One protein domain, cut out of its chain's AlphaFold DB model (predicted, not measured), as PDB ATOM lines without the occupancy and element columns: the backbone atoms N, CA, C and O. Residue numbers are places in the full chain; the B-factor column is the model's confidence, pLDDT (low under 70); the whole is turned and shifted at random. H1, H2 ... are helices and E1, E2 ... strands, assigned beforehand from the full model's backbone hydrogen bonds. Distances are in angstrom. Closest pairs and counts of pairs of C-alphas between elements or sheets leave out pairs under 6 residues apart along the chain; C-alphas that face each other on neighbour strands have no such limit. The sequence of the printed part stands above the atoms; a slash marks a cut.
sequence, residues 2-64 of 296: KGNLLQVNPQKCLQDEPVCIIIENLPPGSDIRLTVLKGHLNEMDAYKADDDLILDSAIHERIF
ATOM      1  N   LYS A   2      63.188  23.452 -26.835       49.41
ATOM      2  CA  LYS A   2      62.036  22.651 -26.392       49.41
ATOM      3  C   LYS A   2      61.142  23.596 -25.582       49.41
ATOM      4  O   LYS A   2      61.336  23.730 -24.381       49.41
ATOM      5  N   GLY A   3      60.333  24.404 -26.262       54.75
ATOM      6  CA  GLY A   3      59.281  25.167 -25.588       54.75
ATOM      7  C   GLY A   3      58.169  24.199 -25.206       54.75
ATOM      8  O   GLY A   3      57.920  23.281 -25.979       54.75
ATOM      9  N   ASN A   4      57.549  24.384 -24.038       72.94
ATOM     10  CA  ASN A   4      56.359  23.627 -23.645       72.94
ATOM     11  C   ASN A   4      55.277  23.861 -24.711       72.94
ATOM     12  O   ASN A   4      54.686  24.940 -24.761       72.94
ATOM     13  N   LEU A   5      55.080  22.889 -25.600       86.62
ATOM     14  CA  LEU A   5      54.031  22.920 -26.615       86.62
ATOM     15  C   LEU A   5      52.689  22.587 -25.974       86.62
ATOM     16  O   LEU A   5      51.669  23.047 -26.469       86.62
ATOM     17  N   LEU A   6      52.695  21.807 -24.890       88.62
ATOM     18  CA  LEU A   6      51.523  21.363 -24.152       88.62
ATOM     19  C   LEU A   6      51.555  21.903 -22.718       88.62
ATOM     20  O   LEU A   6      52.527  21.735 -21.985       88.62
ATOM     21  N   GLN A   7      50.452  22.507 -22.289       90.44
ATOM     22  CA  GLN A   7      50.239  22.923 -20.906       90.44
ATOM     23  C   GLN A   7      48.902  22.378 -20.409       90.44
ATOM     24  O   GLN A   7      47.892  22.474 -21.104       90.44
ATOM     25  N   VAL A   8      48.892  21.824 -19.196       91.25
ATOM     26  CA  VAL A   8      47.684  21.300 -18.548       91.25
ATOM     27  C   VAL A   8      47.532  21.962 -17.187       91.25
ATOM     28  O   VAL A   8      48.414  21.846 -16.338       91.25
ATOM     29  N   ASN A   9      46.426  22.682 -16.999       92.44
ATOM     30  CA  ASN A   9      46.180  23.500 -15.818       92.44
ATOM     31  C   ASN A   9      44.789  23.223 -15.220       92.44
ATOM     32  O   ASN A   9      43.800  23.266 -15.954       92.44
ATOM     33  N   PRO A  10      44.687  23.014 -13.895       93.44
ATOM     34  CA  PRO A  10      45.799  22.816 -12.958       93.44
ATOM     35  C   PRO A  10      46.520  21.473 -13.205       93.44
ATOM     36  O   PRO A  10      45.982  20.578 -13.851       93.44
ATOM     37  N   GLN A  11      47.732  21.305 -12.670       88.94
ATOM     38  CA  GLN A  11      48.457  20.022 -12.749       88.94
ATOM     39  C   GLN A  11      47.768  18.900 -11.955       88.94
ATOM     40  O   GLN A  11      47.934  17.723 -12.268       88.94
ATOM     41  N   LYS A  12      46.973  19.274 -10.949       93.06
ATOM     42  CA  LYS A  12      46.197  18.380 -10.095       93.06
ATOM     43  C   LYS A  12      44.852  19.023  -9.766       93.06
ATOM     44  O   LYS A  12      44.834  20.199  -9.409       93.06
ATOM     45  N   CYS A  13      43.755  18.278  -9.875       95.12
ATOM     46  CA  CYS A  13      42.427  18.725  -9.439       95.12
ATOM     47  C   CYS A  13      41.527  17.563  -9.016       95.12
ATOM     48  O   CYS A  13      41.876  16.388  -9.187       95.12
ATOM     49  N   LEU A  14      40.364  17.888  -8.451       94.94
ATOM     50  CA  LEU A  14      39.339  16.891  -8.168       94.94
ATOM     51  C   LEU A  14      38.790  16.288  -9.468       94.94
ATOM     52  O   LEU A  14      38.752  16.925 -10.522       94.94
ATOM     53  N   GLN A  15      38.331  15.039  -9.385       93.62
ATOM     54  CA  GLN A  15      37.775  14.303 -10.520       93.62
ATOM     55  C   GLN A  15      36.585  15.016 -11.171       93.62
ATOM     56  O   GLN A  15      36.346  14.789 -12.352       93.62
ATOM     57  N   ASP A  16      35.877  15.883 -10.459       94.44
ATOM     58  CA  ASP A  16      34.736  16.641 -10.963       94.44
ATOM     59  C   ASP A  16      35.074  18.091 -11.355       94.44
ATOM     60  O   ASP A  16      34.171  18.877 -11.636       94.44
ATOM     61  N   GLU A  17      36.358  18.466 -11.387       95.19
ATOM     62  CA  GLU A  17      36.803  19.815 -11.752       95.19
ATOM     63  C   GLU A  17      37.309  19.891 -13.201       95.19
ATOM     64  O   GLU A  17      38.010  18.981 -13.670       95.19
ATOM     65  N   PRO A  18      36.988  20.976 -13.930       94.25
ATOM     66  CA  PRO A  18      37.435  21.145 -15.303       94.25
ATOM     67  C   PRO A  18      38.958  21.289 -15.373       94.25
ATOM     68  O   PRO A  18      39.606  21.798 -14.458       94.25
ATOM     69  N   VAL A  19      39.524  20.875 -16.504       93.69
ATOM     70  CA  VAL A  19      40.945  21.046 -16.820       93.69
ATOM     71  C   VAL A  19      41.093  21.861 -18.100       93.69
ATOM     72  O   VAL A  19      40.364  21.663 -19.072       93.69
ATOM     73  N   CYS A  20      42.040  22.792 -18.106       94.25
ATOM     74  CA  CYS A  20      42.411  23.564 -19.282       94.25
ATOM     75  C   CYS A  20      43.656  22.943 -19.921       94.25
ATOM     76  O   CYS A  20      44.708  22.867 -19.285       94.25
ATOM     77  N   ILE A  21      43.532  22.506 -21.174       91.94
ATOM     78  CA  ILE A  21      44.640  21.989 -21.981       91.94
ATOM     79  C   ILE A  21      44.938  23.014 -23.073       91.94
ATOM     80  O   ILE A  21      44.070  23.314 -23.893       91.94
ATOM     81  N   ILE A  22      46.155  23.550 -23.080       90.81
ATOM     82  CA  ILE A  22      46.616  24.554 -24.040       90.81
ATOM     83  C   ILE A  22      47.716  23.932 -24.888       90.81
ATOM     84  O   ILE A  22      48.660  23.351 -24.352       90.81
ATOM     85  N   ILE A  23      47.586  24.073 -26.208       89.75
ATOM     86  CA  ILE A  23      48.636  23.733 -27.162       89.75
ATOM     87  C   ILE A  23      49.053  25.006 -27.886       89.75
ATOM     88  O   ILE A  23      48.218  25.662 -28.511       89.75
ATOM     89  N   GLU A  24      50.329  25.355 -27.809       90.19
ATOM     90  CA  GLU A  24      50.856  26.594 -28.376       90.19
ATOM     91  C   GLU A  24      52.197  26.383 -29.084       90.19
ATOM     92  O   GLU A  24      52.801  25.316 -29.024       90.19
ATOM     93  N   ASN A  25      52.661  27.419 -29.787       88.12
ATOM     94  CA  ASN A  25      53.956  27.439 -30.476       88.12
ATOM     95  C   ASN A  25      54.120  26.381 -31.589       88.12
ATOM     96  O   ASN A  25      55.239  25.976 -31.908       88.12
ATOM     97  N   LEU A  26      53.015  25.975 -32.224       85.88
ATOM     98  CA  LEU A  26      53.037  25.090 -33.388       85.88
ATOM     99  C   LEU A  26      53.206  25.866 -34.705       85.88
ATOM    100  O   LEU A  26      52.645  26.958 -34.854       85.88
ATOM    101  N   PRO A  27      53.931  25.308 -35.694       87.88
ATOM    102  CA  PRO A  27      53.984  25.873 -37.038       87.88
ATOM    103  C   PRO A  27      52.574  26.068 -37.631       87.88
ATOM    104  O   PRO A  27      51.722  25.186 -37.475       87.88
ATOM    105  N   PRO A  28      52.298  27.178 -38.342       89.25
ATOM    106  CA  PRO A  28      51.028  27.354 -39.041       89.25
ATOM    107  C   PRO A  28      50.734  26.193 -40.002       89.25
ATOM    108  O   PRO A  28      51.597  25.807 -40.788       89.25
ATOM    109  N   GLY A  29      49.511  25.657 -39.946       88.00
ATOM    110  CA  GLY A  29      49.091  24.504 -40.751       88.00
ATOM    111  C   GLY A  29      49.476  23.135 -40.177       88.00
ATOM    112  O   GLY A  29      49.364  22.146 -40.891       88.00
ATOM    113  N   SER A  30      49.930  23.063 -38.920       85.12
ATOM    114  CA  SER A  30      50.203  21.782 -38.253       85.12
ATOM    115  C   SER A  30      48.922  20.984 -38.000       85.12
ATOM    116  O   SER A  30      47.956  21.523 -37.456       85.12
ATOM    117  N   ASP A  31      48.956  19.688 -38.303       81.88
ATOM    118  CA  ASP A  31      47.930  18.732 -37.889       81.88
ATOM    119  C   ASP A  31      48.175  18.306 -36.436       81.88
ATOM    120  O   ASP A  31      49.251  17.819 -36.086       81.88
ATOM    121  N   ILE A  32      47.169  18.484 -35.578       78.31
ATOM    122  CA  ILE A  32      47.264  18.171 -34.149       78.31
ATOM    123  C   ILE A  32      46.380  16.973 -33.834       78.31
ATOM    124  O   ILE A  32      45.171  16.997 -34.070       78.31
ATOM    125  N   ARG A  33      46.968  15.944 -33.218       79.44
ATOM    126  CA  ARG A  33      46.240  14.805 -32.657       79.44
ATOM    127  C   ARG A  33      46.509  14.691 -31.163       79.44
ATOM    128  O   ARG A  33      47.604  14.328 -30.755       79.44
ATOM    129  N   LEU A  34      45.484  14.940 -30.356       77.75
ATOM    130  CA  LEU A  34      45.508  14.637 -28.927       77.75
ATOM    131  C   LEU A  34      45.051  13.197 -28.695       77.75
ATOM    132  O   LEU A  34      44.017  12.779 -29.216       77.75
ATOM    133  N   THR A  35      45.810  12.447 -27.899       73.19
ATOM    134  CA  THR A  35      45.457  11.076 -27.515       73.19
ATOM    135  C   THR A  35      45.471  10.962 -25.999       73.19
ATOM    136  O   THR A  35      46.497  11.195 -25.370       73.19
ATOM    137  N   VAL A  36      44.334  10.577 -25.418       72.62
ATOM    138  CA  VAL A  36      44.264  10.148 -24.018       72.62
ATOM    139  C   VAL A  36      44.487   8.644 -23.996       72.62
ATOM    140  O   VAL A  36      43.749   7.890 -24.633       72.62
ATOM    141  N   LEU A  37      45.532   8.202 -23.302       70.62
ATOM    142  CA  LEU A  37      45.878   6.789 -23.241       70.62
ATOM    143  C   LEU A  37      44.994   6.055 -22.226       70.62
ATOM    144  O   LEU A  37      44.616   6.594 -21.188       70.62
ATOM    145  N   LYS A  38      44.629   4.811 -22.550       59.72
ATOM    146  CA  LYS A  38      43.721   3.999 -21.733       59.72
ATOM    147  C   LYS A  38      44.468   3.356 -20.558       59.72
ATOM    148  O   LYS A  38      45.383   2.570 -20.777       59.72
ATOM    149  N   GLY A  39      43.966   3.581 -19.341       57.97
ATOM    150  CA  GLY A  39      44.412   2.920 -18.107       57.97
ATOM    151  C   GLY A  39      45.406   3.741 -17.279       57.97
ATOM    152  O   GLY A  39      45.863   4.797 -17.703       57.97
ATOM    153  N   HIS A  40      45.747   3.240 -16.088       55.91
ATOM    154  CA  HIS A  40      46.867   3.753 -15.292       55.91
ATOM    155  C   HIS A  40      48.173   3.220 -15.887       55.91
ATOM    156  O   HIS A  40      48.707   2.207 -15.437       55.91
ATOM    157  N   LEU A  41      48.633   3.852 -16.962       58.34
ATOM    158  CA  LEU A  41      49.913   3.516 -17.573       58.34
ATOM    159  C   LEU A  41      51.038   4.131 -16.740       58.34
ATOM    160  O   LEU A  41      50.942   5.281 -16.311       58.34
ATOM    161  N   ASN A  42      52.108   3.371 -16.508       58.12
ATOM    162  CA  ASN A  42      53.361   3.986 -16.080       58.12
ATOM    163  C   ASN A  42      53.970   4.762 -17.264       58.12
ATOM    164  O   ASN A  42      53.598   4.547 -18.418       58.12
ATOM    165  N   GLU A  43      54.911   5.653 -16.964       53.81
ATOM    166  CA  GLU A  43      55.602   6.502 -17.940       53.81
ATOM    167  C   GLU A  43      56.118   5.703 -19.155       53.81
ATOM    168  O   GLU A  43      55.878   6.067 -20.304       53.81
ATOM    169  N   MET A  44      56.708   4.532 -18.911       60.91
ATOM    170  CA  MET A  44      57.276   3.676 -19.953       60.91
ATOM    171  C   MET A  44      56.220   3.010 -20.851       60.91
ATOM    172  O   MET A  44      56.479   2.770 -22.026       60.91
ATOM    173  N   ASP A  45      55.024   2.722 -20.332       66.69
ATOM    174  CA  ASP A  45      53.902   2.202 -21.120       66.69
ATOM    175  C   ASP A  45      53.157   3.307 -21.881       66.69
ATOM    176  O   ASP A  45      52.601   3.040 -22.948       66.69
ATOM    177  N   ALA A  46      53.168   4.540 -21.367       62.09
ATOM    178  CA  ALA A  46      52.611   5.702 -22.053       62.09
ATOM    179  C   ALA A  46      53.445   6.096 -23.289       62.09
ATOM    180  O   ALA A  46      52.880   6.410 -24.337       62.09
ATOM    181  N   TYR A  47      54.775   5.992 -23.190       58.31
ATOM    182  CA  TYR A  47      55.729   6.266 -24.274       58.31
ATOM    183  C   TYR A  47      55.957   5.088 -25.241       58.31
ATOM    184  O   TYR A  47      56.800   5.158 -26.119       58.31
ATOM    185  N   LYS A  48      55.191   3.988 -25.151       60.69
ATOM    186  CA  LYS A  48      55.218   2.938 -26.197       60.69
ATOM    187  C   LYS A  48      54.606   3.387 -27.528       60.69
ATOM    188  O   LYS A  48      54.721   2.662 -28.519       60.69
ATOM    189  N   ALA A  49      53.901   4.517 -27.551       57.28
ATOM    190  CA  ALA A  49      53.589   5.193 -28.802       57.28
ATOM    191  C   ALA A  49      54.907   5.680 -29.415       57.28
ATOM    192  O   ALA A  49      55.721   6.219 -28.687       57.28
ATOM    193  N   ASP A  50      55.106   5.454 -30.715       61.34
ATOM    194  CA  ASP A  50      56.325   5.800 -31.458       61.34
ATOM    195  C   ASP A  50      56.936   7.134 -30.972       61.34
ATOM    196  O   ASP A  50      56.332   8.192 -31.172       61.34
ATOM    197  N   ASP A  51      58.086   7.076 -30.284       59.53
ATOM    198  CA  ASP A  51      58.739   8.243 -29.662       59.53
ATOM    199  C   ASP A  51      59.026   9.347 -30.699       59.53
ATOM    200  O   ASP A  51      59.093  10.530 -30.361       59.53
ATOM    201  N   ASP A  52      59.116   8.974 -31.981       64.19
ATOM    202  CA  ASP A  52      59.309   9.884 -33.111       64.19
ATOM    203  C   ASP A  52      58.054  10.729 -33.449       64.19
ATOM    204  O   ASP A  52      58.146  11.693 -34.214       64.19
ATOM    205  N   LEU A  53      56.877  10.414 -32.882       68.00
ATOM    206  CA  LEU A  53      55.604  11.126 -33.103       68.00
ATOM    207  C   LEU A  53      55.183  12.040 -31.939       68.00
ATOM    208  O   LEU A  53      54.251  12.835 -32.099       68.00
ATOM    209  N   ILE A  54      55.824  11.943 -30.770       72.62
ATOM    210  CA  ILE A  54      55.435  12.715 -29.583       72.62
ATOM    211  C   ILE A  54      56.163  14.062 -29.579       72.62
ATOM    212  O   ILE A  54      57.363  14.152 -29.333       72.62
ATOM    213  N   LEU A  55      55.410  15.137 -29.825       78.81
ATOM    214  CA  LEU A  55      55.943  16.503 -29.791       78.81
ATOM    215  C   LEU A  55      56.134  17.029 -28.361       78.81
ATOM    216  O   LEU A  55      57.085  17.767 -28.105       78.81
ATOM    217  N   ASP A  56      55.226  16.669 -27.449       81.00
ATOM    218  CA  ASP A  56      55.266  17.031 -26.030       81.00
ATOM    219  C   ASP A  56      54.324  16.124 -25.214       81.00
ATOM    220  O   ASP A  56      53.429  15.485 -25.775       81.00
ATOM    221  N   SER A  57      54.504  16.068 -23.893       80.50
ATOM    222  CA  SER A  57      53.669  15.272 -22.985       80.50
ATOM    223  C   SER A  57      53.535  15.931 -21.613       80.50
ATOM    224  O   SER A  57      54.469  16.563 -21.128       80.50
ATOM    225  N   ALA A  58      52.385  15.746 -20.964       81.81
ATOM    226  CA  ALA A  58      52.120  16.256 -19.625       81.81
ATOM    227  C   ALA A  58      51.339  15.227 -18.800       81.81
ATOM    228  O   ALA A  58      50.471  14.528 -19.324       81.81
ATOM    229  N   ILE A  59      51.633  15.169 -17.500       82.44
ATOM    230  CA  ILE A  59      50.887  14.368 -16.526       82.44
ATOM    231  C   ILE A  59      49.936  15.300 -15.777       82.44
ATOM    232  O   ILE A  59      50.351  16.345 -15.276       82.44
ATOM    233  N   HIS A  60      48.668  14.907 -15.697       87.56
ATOM    234  CA  HIS A  60      47.641  15.586 -14.914       87.56
ATOM    235  C   HIS A  60      47.017  14.596 -13.935       87.56
ATOM    236  O   HIS A  60      46.515  13.545 -14.340       87.56
ATOM    237  N   GLU A  61      47.064  14.923 -12.647       90.62
ATOM    238  CA  GLU A  61      46.547  14.065 -11.585       90.62
ATOM    239  C   GLU A  61      45.091  14.429 -11.261       90.62
ATOM    240  O   GLU A  61      44.785  15.573 -10.923       90.62
ATOM    241  N   ARG A  62      44.189  13.443 -11.318       91.81
ATOM    242  CA  ARG A  62      42.798  13.591 -10.867       91.81
ATOM    243  C   ARG A  62      42.585  12.807  -9.585       91.81
ATOM    244  O   ARG A  62      42.870  11.610  -9.542       91.81
ATOM    245  N   ILE A  63      42.087  13.476  -8.552       92.94
ATOM    246  CA  ILE A  63      41.867  12.889  -7.224       92.94
ATOM    247  C   ILE A  63      40.381  12.859  -6.868       92.94
ATOM    248  O   ILE A  63      39.608  13.714  -7.280       92.94
ATOM    249  N   PHE A  64      39.973  11.881  -6.063       90.81
ATOM    250  CA  PHE A  64      38.611  11.809  -5.513       90.81
ATOM    251  C   PHE A  64      38.503  12.388  -4.103       90.81
ATOM    252  O   PHE A  64      37.408  12.685  -3.640       90.81
TER     253      PHE A  64
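AT A GLANCE: This is residues 2 to 64 of the 296 residues of the protein "BAAT_C domain-containing protein" of Armadillidium vulgare (UniProt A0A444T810). What is the picture? There is little regular structure: two small strand pairs, E1 with E3 and E2 with E4, follow each other along one side, and residues 24 to 60, with H1, loop outward. How is it built? Of 63 printed residues, 18 are in E1, E2, E3, H1 and E4, in that order, class mixed. The whole, 38 by 24 by 18 A, is only just loose, close to compact, with radius of gyration of the C-alphas 13.0 A.

HOW THE PARTS SIT: What pairs? E1, residues 6 to 9, and E3, residues 20 to 23, are antiparallel; N 7 and O 22 are 2.9 A apart. E2, residues 12 to 14, and E4, residues 61 to 63, are parallel; N 13 and O 61 are 3.1 A apart. Where is H1? H1, residues 43 to 46, is apart from E1 and E2.

IN THESE COORDINATES: Where does E1 begin? C-alpha 6 is at (51.523, 21.363, -24.152). Where does E4 end? C-alpha 63 is at (41.867, 12.889, -7.224).

THE WHOLE: Which links are long? E3 to H1 and H1 to E4 are long; the printed part has no cut. Where is confidence low? pLDDT is under 70 at residues 2 to 3 and 38 to 53.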